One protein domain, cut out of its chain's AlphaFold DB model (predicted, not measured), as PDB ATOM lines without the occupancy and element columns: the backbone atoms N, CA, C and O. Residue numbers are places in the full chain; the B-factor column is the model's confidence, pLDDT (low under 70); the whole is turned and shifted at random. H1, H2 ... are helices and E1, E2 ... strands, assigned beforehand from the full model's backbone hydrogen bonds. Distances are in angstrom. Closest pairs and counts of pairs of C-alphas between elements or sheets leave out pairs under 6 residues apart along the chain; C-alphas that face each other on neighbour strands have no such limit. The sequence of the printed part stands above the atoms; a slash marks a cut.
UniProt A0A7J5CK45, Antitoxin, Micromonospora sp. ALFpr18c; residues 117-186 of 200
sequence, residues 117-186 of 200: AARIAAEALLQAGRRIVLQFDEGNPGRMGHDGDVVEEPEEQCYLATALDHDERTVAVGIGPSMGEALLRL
ATOM      1  N   ALA A 117      15.521 -23.200   0.874       90.44
ATOM      2  CA  ALA A 117      15.962 -23.467   2.243       90.44
ATOM      3  C   ALA A 117      16.374 -24.929   2.514       90.44
ATOM      4  O   ALA A 117      17.058 -25.187   3.497       90.44
ATOM      5  N   ALA A 118      15.952 -25.877   1.673       92.38
ATOM      6  CA  ALA A 118      16.290 -27.297   1.795       92.38
ATOM      7  C   ALA A 118      17.532 -27.688   0.974       92.38
ATOM      8  O   ALA A 118      18.049 -28.795   1.123       92.38
ATOM      9  N   ARG A 119      18.001 -26.796   0.092       94.94
ATOM     10  CA  ARG A 119      19.164 -27.037  -0.761       94.94
ATOM     11  C   ARG A 119      20.465 -26.795  -0.010       94.94
ATOM     12  O   ARG A 119      20.573 -25.905   0.830       94.94
ATOM     13  N   ILE A 120      21.480 -27.564  -0.375       96.50
ATOM     14  CA  ILE A 120      22.839 -27.448   0.132       96.50
ATOM     15  C   ILE A 120      23.719 -26.999  -1.031       96.50
ATOM     16  O   ILE A 120      23.881 -27.716  -2.016       96.50
ATOM     17  N   ALA A 121      24.300 -25.805  -0.923       95.56
ATOM     18  CA  ALA A 121      25.163 -25.276  -1.971       95.56
ATOM     19  C   ALA A 121      26.378 -26.193  -2.205       95.56
ATOM     20  O   ALA A 121      27.088 -26.548  -1.259       95.56
ATOM     21  N   ALA A 122      26.657 -26.514  -3.472       96.19
ATOM     22  CA  ALA A 122      27.815 -27.321  -3.860       96.19
ATOM     23  C   ALA A 122      29.131 -26.747  -3.304       96.19
ATOM     24  O   ALA A 122      29.968 -27.482  -2.789       96.19
ATOM     25  N   GLU A 123      29.285 -25.422  -3.337       96.75
ATOM     26  CA  GLU A 123      30.458 -24.749  -2.780       96.75
ATOM     27  C   GLU A 123      30.600 -24.980  -1.269       96.75
ATOM     28  O   GLU A 123      31.697 -25.278  -0.803       96.75
ATOM     29  N   ALA A 124      29.504 -24.928  -0.507       96.62
ATOM     30  CA  ALA A 124      29.534 -25.172   0.935       96.62
ATOM     31  C   ALA A 124      29.941 -26.620   1.262       96.62
ATOM     32  O   ALA A 124      30.706 -26.852   2.198       96.62
ATOM     33  N   LEU A 125      29.483 -27.593   0.466       97.12
ATOM     34  CA  LEU A 125      29.907 -28.991   0.585       97.12
ATOM     35  C   LEU A 125      31.413 -29.133   0.336       97.12
ATOM     36  O   LEU A 125      32.119 -29.732   1.149       97.12
ATOM     37  N   LEU A 126      31.920 -28.544  -0.746       97.38
ATOM     38  CA  LEU A 126      33.344 -28.600  -1.086       97.38
ATOM     39  C   LEU A 126      34.215 -27.897  -0.031       97.38
ATOM     40  O   LEU A 126      35.236 -28.442   0.382       97.38
ATOM     41  N   GLN A 127      33.795 -26.729   0.465       97.50
ATOM     42  CA  GLN A 127      34.477 -26.011   1.550       97.50
ATOM     43  C   GLN A 127      34.501 -26.816   2.860       97.50
ATOM     44  O   GLN A 127      35.475 -26.748   3.605       97.50
ATOM     45  N   ALA A 128      33.471 -27.627   3.118       96.56
ATOM     46  CA  ALA A 128      33.423 -28.559   4.244       96.56
ATOM     47  C   ALA A 128      34.251 -29.846   4.024       96.56
ATOM     48  O   ALA A 128      34.153 -30.784   4.818       96.56
ATOM     49  N   GLY A 129      35.049 -29.922   2.951       96.50
ATOM     50  CA  GLY A 129      35.895 -31.073   2.628       96.50
ATOM     51  C   GLY A 129      35.127 -32.278   2.083       96.50
ATOM     52  O   GLY A 129      35.645 -33.394   2.113       96.50
ATOM     53  N   ARG A 130      33.886 -32.086   1.617       97.31
ATOM     54  CA  ARG A 130      33.090 -33.139   0.972       97.31
ATOM     55  C   ARG A 130      33.515 -33.312  -0.483       97.31
ATOM     56  O   ARG A 130      34.003 -32.377  -1.116       97.31
ATOM     57  N   ARG A 131      33.283 -34.503  -1.031       97.75
ATOM     58  CA  ARG A 131      33.499 -34.812  -2.452       97.75
ATOM     59  C   ARG A 131      32.162 -34.828  -3.178       97.75
ATOM     60  O   ARG A 131      31.223 -35.425  -2.670       97.75
ATOM     61  N   ILE A 132      32.083 -34.227  -4.364       98.25
ATOM     62  CA  ILE A 132      30.902 -34.319  -5.235       98.25
ATOM     63  C   ILE A 132      31.258 -35.180  -6.445       98.25
ATOM     64  O   ILE A 132      32.218 -34.890  -7.158       98.25
ATOM     65  N   VAL A 133      30.493 -36.246  -6.658       98.00
ATOM     66  CA  VAL A 133      30.554 -37.098  -7.848       98.00
ATOM     67  C   VAL A 133      29.461 -36.660  -8.803       98.00
ATOM     68  O   VAL A 133      28.309 -36.523  -8.397       98.00
ATOM     69  N   LEU A 134      29.837 -36.451 -10.061       97.88
ATOM     70  CA  LEU A 134      28.913 -36.174 -11.149       97.88
ATOM     71  C   LEU A 134      28.865 -37.382 -12.075       97.88
ATOM     72  O   LEU A 134      29.911 -37.868 -12.507       97.88
ATOM     73  N   GLN A 135      27.658 -37.839 -12.373       97.69
ATOM     74  CA  GLN A 135      27.399 -38.960 -13.264       97.69
ATOM     75  C   GLN A 135      26.345 -38.548 -14.289       97.69
ATOM     76  O   GLN A 135      25.395 -37.842 -13.957       97.69
ATOM     77  N   PHE A 136      26.542 -38.972 -15.534       97.06
ATOM     78  CA  PHE A 136      25.513 -38.935 -16.563       97.06
ATOM     79  C   PHE A 136      24.901 -40.330 -16.655       97.06
ATOM     80  O   PHE A 136      25.637 -41.313 -16.756       97.06
ATOM     81  N   ASP A 137      23.582 -40.391 -16.561       95.19
ATOM     82  CA  ASP A 137      22.791 -41.586 -16.792       95.19
ATOM     83  C   ASP A 137      22.105 -41.438 -18.151       95.19
ATOM     84  O   ASP A 137      21.422 -40.440 -18.397       95.19
ATOM     85  N   GLU A 138      22.326 -42.398 -19.047       93.69
ATOM     86  CA  GLU A 138      21.706 -42.406 -20.377       93.69
ATOM     87  C   GLU A 138      20.205 -42.725 -20.306       93.69
ATOM     88  O   GLU A 138      19.490 -42.508 -21.287       93.69
ATOM     89  N   GLY A 139      19.726 -43.190 -19.147       91.00
ATOM     90  CA  GLY A 139      18.377 -43.691 -18.975       91.00
ATOM     91  C   GLY A 139      18.167 -44.990 -19.750       91.00
ATOM     92  O   GLY A 139      19.106 -45.708 -20.107       91.00
ATOM     93  N   ASN A 140      16.907 -45.293 -20.034       89.44
ATOM     94  CA  ASN A 140      16.511 -46.497 -20.745       89.44
ATOM     95  C   ASN A 140      15.337 -46.172 -21.673       89.44
ATOM     96  O   ASN A 140      14.347 -45.611 -21.212       89.44
ATOM     97  N   PRO A 141      15.373 -46.536 -22.966       89.00
ATOM     98  CA  PRO A 141      14.227 -46.333 -23.854       89.00
ATOM     99  C   PRO A 141      12.971 -47.124 -23.446       89.00
ATOM    100  O   PRO A 141      11.914 -46.928 -24.047       89.00
ATOM    101  N   GLY A 142      13.081 -48.026 -22.468       90.25
ATOM    102  CA  GLY A 142      12.009 -48.915 -22.060       90.25
ATOM    103  C   GLY A 142      11.752 -49.998 -23.105       90.25
ATOM    104  O   GLY A 142      12.456 -50.135 -24.114       90.25
ATOM    105  N   ARG A 143      10.725 -50.812 -22.867       93.44
ATOM    106  CA  ARG A 143      10.391 -51.936 -23.742       93.44
ATOM    107  C   ARG A 143       8.906 -52.245 -23.725       93.44
ATOM    108  O   ARG A 143       8.299 -52.422 -22.672       93.44
ATOM    109  N   MET A 144       8.358 -52.417 -24.923       92.25
ATOM    110  CA  MET A 144       7.003 -52.916 -25.131       92.25
ATOM    111  C   MET A 144       7.015 -54.434 -25.314       92.25
ATOM    112  O   MET A 144       7.865 -54.987 -26.017       92.25
ATOM    113  N   GLY A 145       6.061 -55.108 -24.683       89.19
ATOM    114  CA  GLY A 145       5.774 -56.518 -24.894       89.19
ATOM    115  C   GLY A 145       5.126 -56.764 -26.254       89.19
ATOM    116  O   GLY A 145       4.694 -55.841 -26.945       89.19
ATOM    117  N   HIS A 146       5.032 -58.036 -26.638       87.31
ATOM    118  CA  HIS A 146       4.412 -58.434 -27.906       87.31
ATOM    119  C   HIS A 146       2.934 -58.021 -28.005       87.31
ATOM    120  O   HIS A 146       2.452 -57.734 -29.098       87.31
ATOM    121  N   ASP A 147       2.261 -57.931 -26.858       90.19
ATOM    122  CA  ASP A 147       0.844 -57.584 -26.748       90.19
ATOM    123  C   ASP A 147       0.599 -56.064 -26.721       90.19
ATOM    124  O   ASP A 147      -0.546 -55.619 -26.685       90.19
ATOM    125  N   GLY A 148       1.664 -55.255 -26.783       85.12
ATOM    126  CA  GLY A 148       1.566 -53.797 -26.741       85.12
ATOM    127  C   GLY A 148       1.465 -53.211 -25.332       85.12
ATOM    128  O   GLY A 148       1.166 -52.027 -25.213       85.12
ATOM    129  N   ASP A 149       1.761 -53.993 -24.292       89.25
ATOM    130  CA  ASP A 149       1.902 -53.508 -22.914       89.25
ATOM    131  C   ASP A 149       3.338 -53.050 -22.622       89.25
ATOM    132  O   ASP A 149       4.300 -53.610 -23.156       89.25
ATOM    133  N   VAL A 150       3.499 -52.048 -21.753       87.44
ATOM    134  CA  VAL A 150       4.819 -51.620 -21.263       87.44
ATOM    135  C   VAL A 150       5.356 -52.699 -20.319       87.44
ATOM    136  O   VAL A 150       4.766 -52.977 -19.280       87.44
ATOM    137  N   VAL A 151       6.469 -53.329 -20.696       91.75
ATOM    138  CA  VAL A 151       7.169 -54.337 -19.877       91.75
ATOM    139  C   VAL A 151       8.265 -53.685 -19.039       91.75
ATOM    140  O   VAL A 151       8.619 -54.182 -17.974       91.75
ATOM    141  N   GLU A 152       8.809 -52.584 -19.538       90.06
ATOM    142  CA  GLU A 152       9.866 -51.809 -18.907       90.06
ATOM    143  C   GLU A 152       9.606 -50.346 -19.234       90.06
ATOM    144  O   GLU A 152       9.525 -49.981 -20.413       90.06
ATOM    145  N   GLU A 153       9.383 -49.535 -18.203       89.94
ATOM    146  CA  GLU A 153       9.100 -48.117 -18.387       89.94
ATOM    147  C   GLU A 153      10.346 -47.393 -18.908       89.94
ATOM    148  O   GLU A 153      11.467 -47.738 -18.524       89.94
ATOM    149  N   PRO A 154      10.178 -46.422 -19.819       90.00
ATOM    150  CA  PRO A 154      11.288 -45.591 -20.234       90.00
ATOM    151  C   PRO A 154      11.760 -44.721 -19.066       90.00
ATOM    152  O   PRO A 154      10.959 -44.090 -18.380       90.00
ATOM    153  N   GLU A 155      13.073 -44.643 -18.900       90.19
ATOM    154  CA  GLU A 155      13.737 -43.718 -17.992       90.19
ATOM    155  C   GLU A 155      14.447 -42.651 -18.823       90.19
ATOM    156  O   GLU A 155      15.178 -42.957 -19.770       90.19
ATOM    157  N   GLU A 156      14.220 -41.384 -18.493       90.00
ATOM    158  CA  GLU A 156      14.872 -40.282 -19.191       90.00
ATOM    159  C   GLU A 156      16.344 -40.164 -18.785       90.00
ATOM    160  O   GLU A 156      16.716 -40.367 -17.629       90.00
ATOM    161  N   GLN A 157      17.182 -39.754 -19.738       93.62
ATOM    162  CA  GLN A 157      18.566 -39.392 -19.453       93.62
ATOM    163  C   GLN A 157      18.636 -38.292 -18.380       93.62
ATOM    164  O   GLN A 157      17.877 -37.315 -18.412       93.62
ATOM    165  N   CYS A 158      19.592 -38.390 -17.459       94.69
ATOM    166  CA  CYS A 158      19.749 -37.393 -16.406       94.69
ATOM    167  C   CYS A 158      21.204 -37.208 -15.961       94.69
ATOM    168  O   CYS A 158      22.103 -37.988 -16.267       94.69
ATOM    169  N   TYR A 159      21.445 -36.126 -15.227       96.75
ATOM    170  CA  TYR A 159      22.679 -35.898 -14.491       96.75
ATOM    171  C   TYR A 159      22.410 -36.093 -13.004       96.75
ATOM    172  O   TYR A 159      21.483 -35.499 -12.449       96.75
ATOM    173  N   LEU A 160      23.272 -36.869 -12.356       96.94
ATOM    174  CA  LEU A 160      23.269 -37.125 -10.924       96.94
ATOM    175  C   LEU A 160      24.469 -36.430 -10.277       96.94
ATOM    176  O   LEU A 160      25.613 -36.615 -10.694       96.94
ATOM    177  N   ALA A 161      24.213 -35.663  -9.221       98.12
ATOM    178  CA  ALA A 161      25.216 -35.107  -8.327       98.12
ATOM    179  C   ALA A 161      25.083 -35.768  -6.952       98.12
ATOM    180  O   ALA A 161      24.052 -35.639  -6.297       98.12
ATOM    181  N   THR A 162      26.133 -36.454  -6.503       98.25
ATOM    182  CA  THR A 162      26.174 -37.112  -5.188       98.25
ATOM    183  C   THR A 162      27.300 -36.526  -4.354       98.25
ATOM    184  O   THR A 162      28.468 -36.619  -4.731       98.25
ATOM    185  N   ALA A 163      26.964 -35.930  -3.214       98.06
ATOM    186  CA  ALA A 163      27.937 -35.435  -2.254       98.06
ATOM    187  C   ALA A 163      28.208 -36.484  -1.171       98.06
ATOM    188  O   ALA A 163      27.277 -37.000  -0.552       98.06
ATOM    189  N   LEU A 164      29.488 -36.753  -0.923       98.00
ATOM    190  CA  LEU A 164      29.979 -37.776  -0.007       98.00
ATOM    191  C   LEU A 164      30.822 -37.150   1.110       98.00
ATOM    192  O   LEU A 164      31.597 -36.213   0.870       98.00
ATOM    193  N   ASP A 165      30.683 -37.670   2.327       96.31
ATOM    194  CA  ASP A 165      31.594 -37.373   3.431       96.31
ATOM    195  C   ASP A 165      32.914 -38.166   3.354       96.31
ATOM    196  O   ASP A 165      33.214 -38.825   2.359       96.31
ATOM    197  N   HIS A 166      33.754 -38.031   4.385       93.12
ATOM    198  CA  HIS A 166      35.047 -38.718   4.455       93.12
ATOM    199  C   HIS A 166      34.914 -40.230   4.692       93.12
ATOM    200  O   HIS A 166      35.870 -40.952   4.429       93.12
ATOM    201  N   ASP A 167      33.747 -40.690   5.151       95.12
ATOM    202  CA  ASP A 167      33.399 -42.102   5.334       95.12
ATOM    203  C   ASP A 167      32.674 -42.671   4.097       95.12
ATOM    204  O   ASP A 167      32.085 -43.747   4.162       95.12
ATOM    205  N   GLU A 168      32.671 -41.934   2.980       94.31
ATOM    206  CA  GLU A 168      31.935 -42.251   1.750       94.31
ATOM    207  C   GLU A 168      30.410 -42.355   1.921       94.31
ATOM    208  O   GLU A 168      29.723 -42.938   1.081       94.31
ATOM    209  N   ARG A 169      29.838 -41.749   2.969       95.31
ATOM    210  CA  ARG A 169      28.382 -41.680   3.134       95.31
ATOM    211  C   ARG A 169      27.795 -40.543   2.316       95.31
ATOM    212  O   ARG A 169      28.310 -39.422   2.324       95.31
ATOM    213  N   THR A 170      26.659 -40.809   1.678       97.19
ATOM    214  CA  THR A 170      25.876 -39.797   0.965       97.19
ATOM    215  C   THR A 170      25.285 -38.783   1.934       97.19
ATOM    216  O   THR A 170      24.473 -39.122   2.792       97.19
ATOM    217  N   VAL A 171      25.672 -37.520   1.763       97.06
ATOM    218  CA  VAL A 171      25.164 -36.385   2.551       97.06
ATOM    219  C   VAL A 171      24.244 -35.473   1.748       97.06
ATOM    220  O   VAL A 171      23.442 -34.756   2.340       97.06
ATOM    221  N   ALA A 172      24.342 -35.499   0.417       97.50
ATOM    222  CA  ALA A 172      23.406 -34.808  -0.455       97.50
ATOM    223  C   ALA A 172      23.304 -35.484  -1.824       97.50
ATOM    224  O   ALA A 172      24.283 -36.051  -2.313       97.50
ATOM    225  N   VAL A 173      22.134 -35.377  -2.444       97.38
ATOM    226  CA  VAL A 173      21.857 -35.857  -3.800       97.38
ATOM    227  C   VAL A 173      21.107 -34.773  -4.565       97.38
ATOM    228  O   VAL A 173      20.297 -34.051  -3.986       97.38
ATOM    229  N   GLY A 174      21.384 -34.649  -5.858       96.62
ATOM    230  CA  GLY A 174      20.615 -33.828  -6.783       96.62
ATOM    231  C   GLY A 174      20.553 -34.490  -8.155       96.62
ATOM    232  O   GLY A 174      21.553 -35.023  -8.630       96.62
ATOM    233  N   ILE A 175      19.376 -34.469  -8.779       95.31
ATOM    234  CA  ILE A 175      19.113 -35.080 -10.088       95.31
ATOM    235  C   ILE A 175      18.491 -34.027 -10.994       95.31
ATOM    236  O   ILE A 175      17.547 -33.347 -10.587       95.31
ATOM    237  N   GLY A 176      18.979 -33.889 -12.224       93.75
ATOM    238  CA  GLY A 176      18.368 -32.970 -13.179       93.75
ATOM    239  C   GLY A 176      18.798 -33.178 -14.629       93.75
ATOM    240  O   GLY A 176      19.714 -33.948 -14.903       93.75
ATOM    241  N   PRO A 177      18.177 -32.451 -15.572       91.56
ATOM    242  CA  PRO A 177      18.436 -32.591 -17.010       91.56
ATOM    243  C   PRO A 177      19.787 -32.005 -17.455       91.56
ATOM    244  O   PRO A 177      20.168 -32.101 -18.618       91.56
ATOM    245  N   SER A 178      20.527 -31.369 -16.545       92.56
ATOM    246  CA  SER A 178      21.872 -30.855 -16.790       92.56
ATOM    247  C   SER A 178      22.729 -30.966 -15.533       92.56
ATOM    248  O   SER A 178      22.212 -31.009 -14.416       92.56
ATOM    249  N   MET A 179      24.054 -30.919 -15.699       94.81
ATOM    250  CA  MET A 179      24.991 -30.828 -14.575       94.81
ATOM    251  C   MET A 179      24.667 -29.647 -13.643       94.81
ATOM    252  O   MET A 179      24.754 -29.784 -12.425       94.81
ATOM    253  N   GLY A 180      24.275 -28.496 -14.200       94.88
ATOM    254  CA  GLY A 180      23.893 -27.324 -13.411       94.88
ATOM    255  C   GLY A 180      22.641 -27.576 -12.571       94.88
ATOM    256  O   GLY A 180      22.616 -27.216 -11.400       94.88
ATOM    257  N   GLU A 181      21.631 -28.242 -13.139       95.19
ATOM    258  CA  GLU A 181      20.411 -28.610 -12.408       95.19
ATOM    259  C   GLU A 181      20.700 -29.633 -11.312       95.19
ATOM    260  O   GLU A 181      20.234 -29.466 -10.188       95.19
ATOM    261  N   ALA A 182      21.510 -30.653 -11.603       96.50
ATOM    262  CA  ALA A 182      21.906 -31.652 -10.617       96.50
ATOM    263  C   ALA A 182      22.615 -31.003  -9.416       96.50
ATOM    264  O   ALA A 182      22.269 -31.269  -8.267       96.50
ATOM    265  N   LEU A 183      23.552 -30.083  -9.669       97.06
ATOM    266  CA  LEU A 183      24.240 -29.330  -8.618       97.06
ATOM    267  C   LEU A 183      23.303 -28.375  -7.868       97.06
ATOM    268  O   LEU A 183      23.394 -28.265  -6.647       97.06
ATOM    269  N   LEU A 184      22.400 -27.694  -8.577       96.12
ATOM    270  CA  LEU A 184      21.434 -26.774  -7.977       96.12
ATOM    271  C   LEU A 184      20.428 -27.506  -7.083       96.12
ATOM    272  O   LEU A 184      19.936 -26.921  -6.123       96.12
ATOM    273  N   ARG A 185      20.123 -28.769  -7.384       96.50
ATOM    274  CA  ARG A 185      19.154 -29.603  -6.661       96.50
ATOM    275  C   ARG A 185      19.755 -30.395  -5.499       96.50
ATOM    276  O   ARG A 185      19.009 -31.125  -4.858       96.50
ATOM    277  N   LEU A 186      21.051 -30.243  -5.199       97.44
ATOM    278  CA  LEU A 186      21.681 -30.903  -4.051       97.44
ATOM    279  C   LEU A 186      20.904 -30.605  -2.762       97.44
ATOM    280  O   LEU A 186      20.828 -29.461  -2.313       97.44
TER     281      LEU A 186
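AT A GLANCE: This is residues 117 to 186 of the 200 residues of the protein "Antitoxin" of Micromonospora sp. ALFpr18c (UniProt A0A7J5CK45). A small, twisted sheet of three strands, E1, E3 and E4, has two short helices, H1 and H2, over one face, while a thin arm, residues 138 to 157 with E2 in it, reaches far from one end. The arm makes the length: the C-alphas span 54 by 23 by 20 A. Its 70 printed residues include two named helices and four named strands, in the order H1 E1 E2 E3 E4 H2; the class is mixed, helices and strands. The sheet's order is E1 - E3 - E4, all antiparallel, and the whole is loose, with a radius of gyration of the C-alphas of 16.0 A.

HOW THE PARTS SIT: Start at H1, residues 122 to 127: it is on the sheet of E1, residues 131 to 137, E3, residues 158 to 164, and E4, residues 170 to 176, at a height over the sheet of 8.9 A. Look across E1 and E3 for N 133 and O 162, 2.8 A apart. In the arm, residues 143 to 144 pair antiparallel with E2, residues 150 to 152. E3 and E4 form a hairpin, with N 161 and O 174 at 2.8 A. H2, residues 179 to 184, is on the same face as H1, at a height of 6.7 A; its closest C-alphas to E4 are those of Ala 182 and Ile 175, 4.5 A. In H1 and H2 every O i to N i+4 pair is within hydrogen-bond range.

IN THESE COORDINATES: Find C-alpha 122 at (27.815, -27.321, -3.860), where H1 begins; H1 is 8.7 A long, E1 19.1 A, E2 5.6 A, E3 19.3 A and E4 17.4 A. H2 runs 8.5 A to C-alpha 184 at (21.434, -26.774, -7.977).

THE WHOLE: The farthest C-alphas, Gln 127 and Asp 147, are 54.1 A apart. The link from E1 to E2 is long; the printed part has no cut, and no printed residue is under 70 in pLDDT.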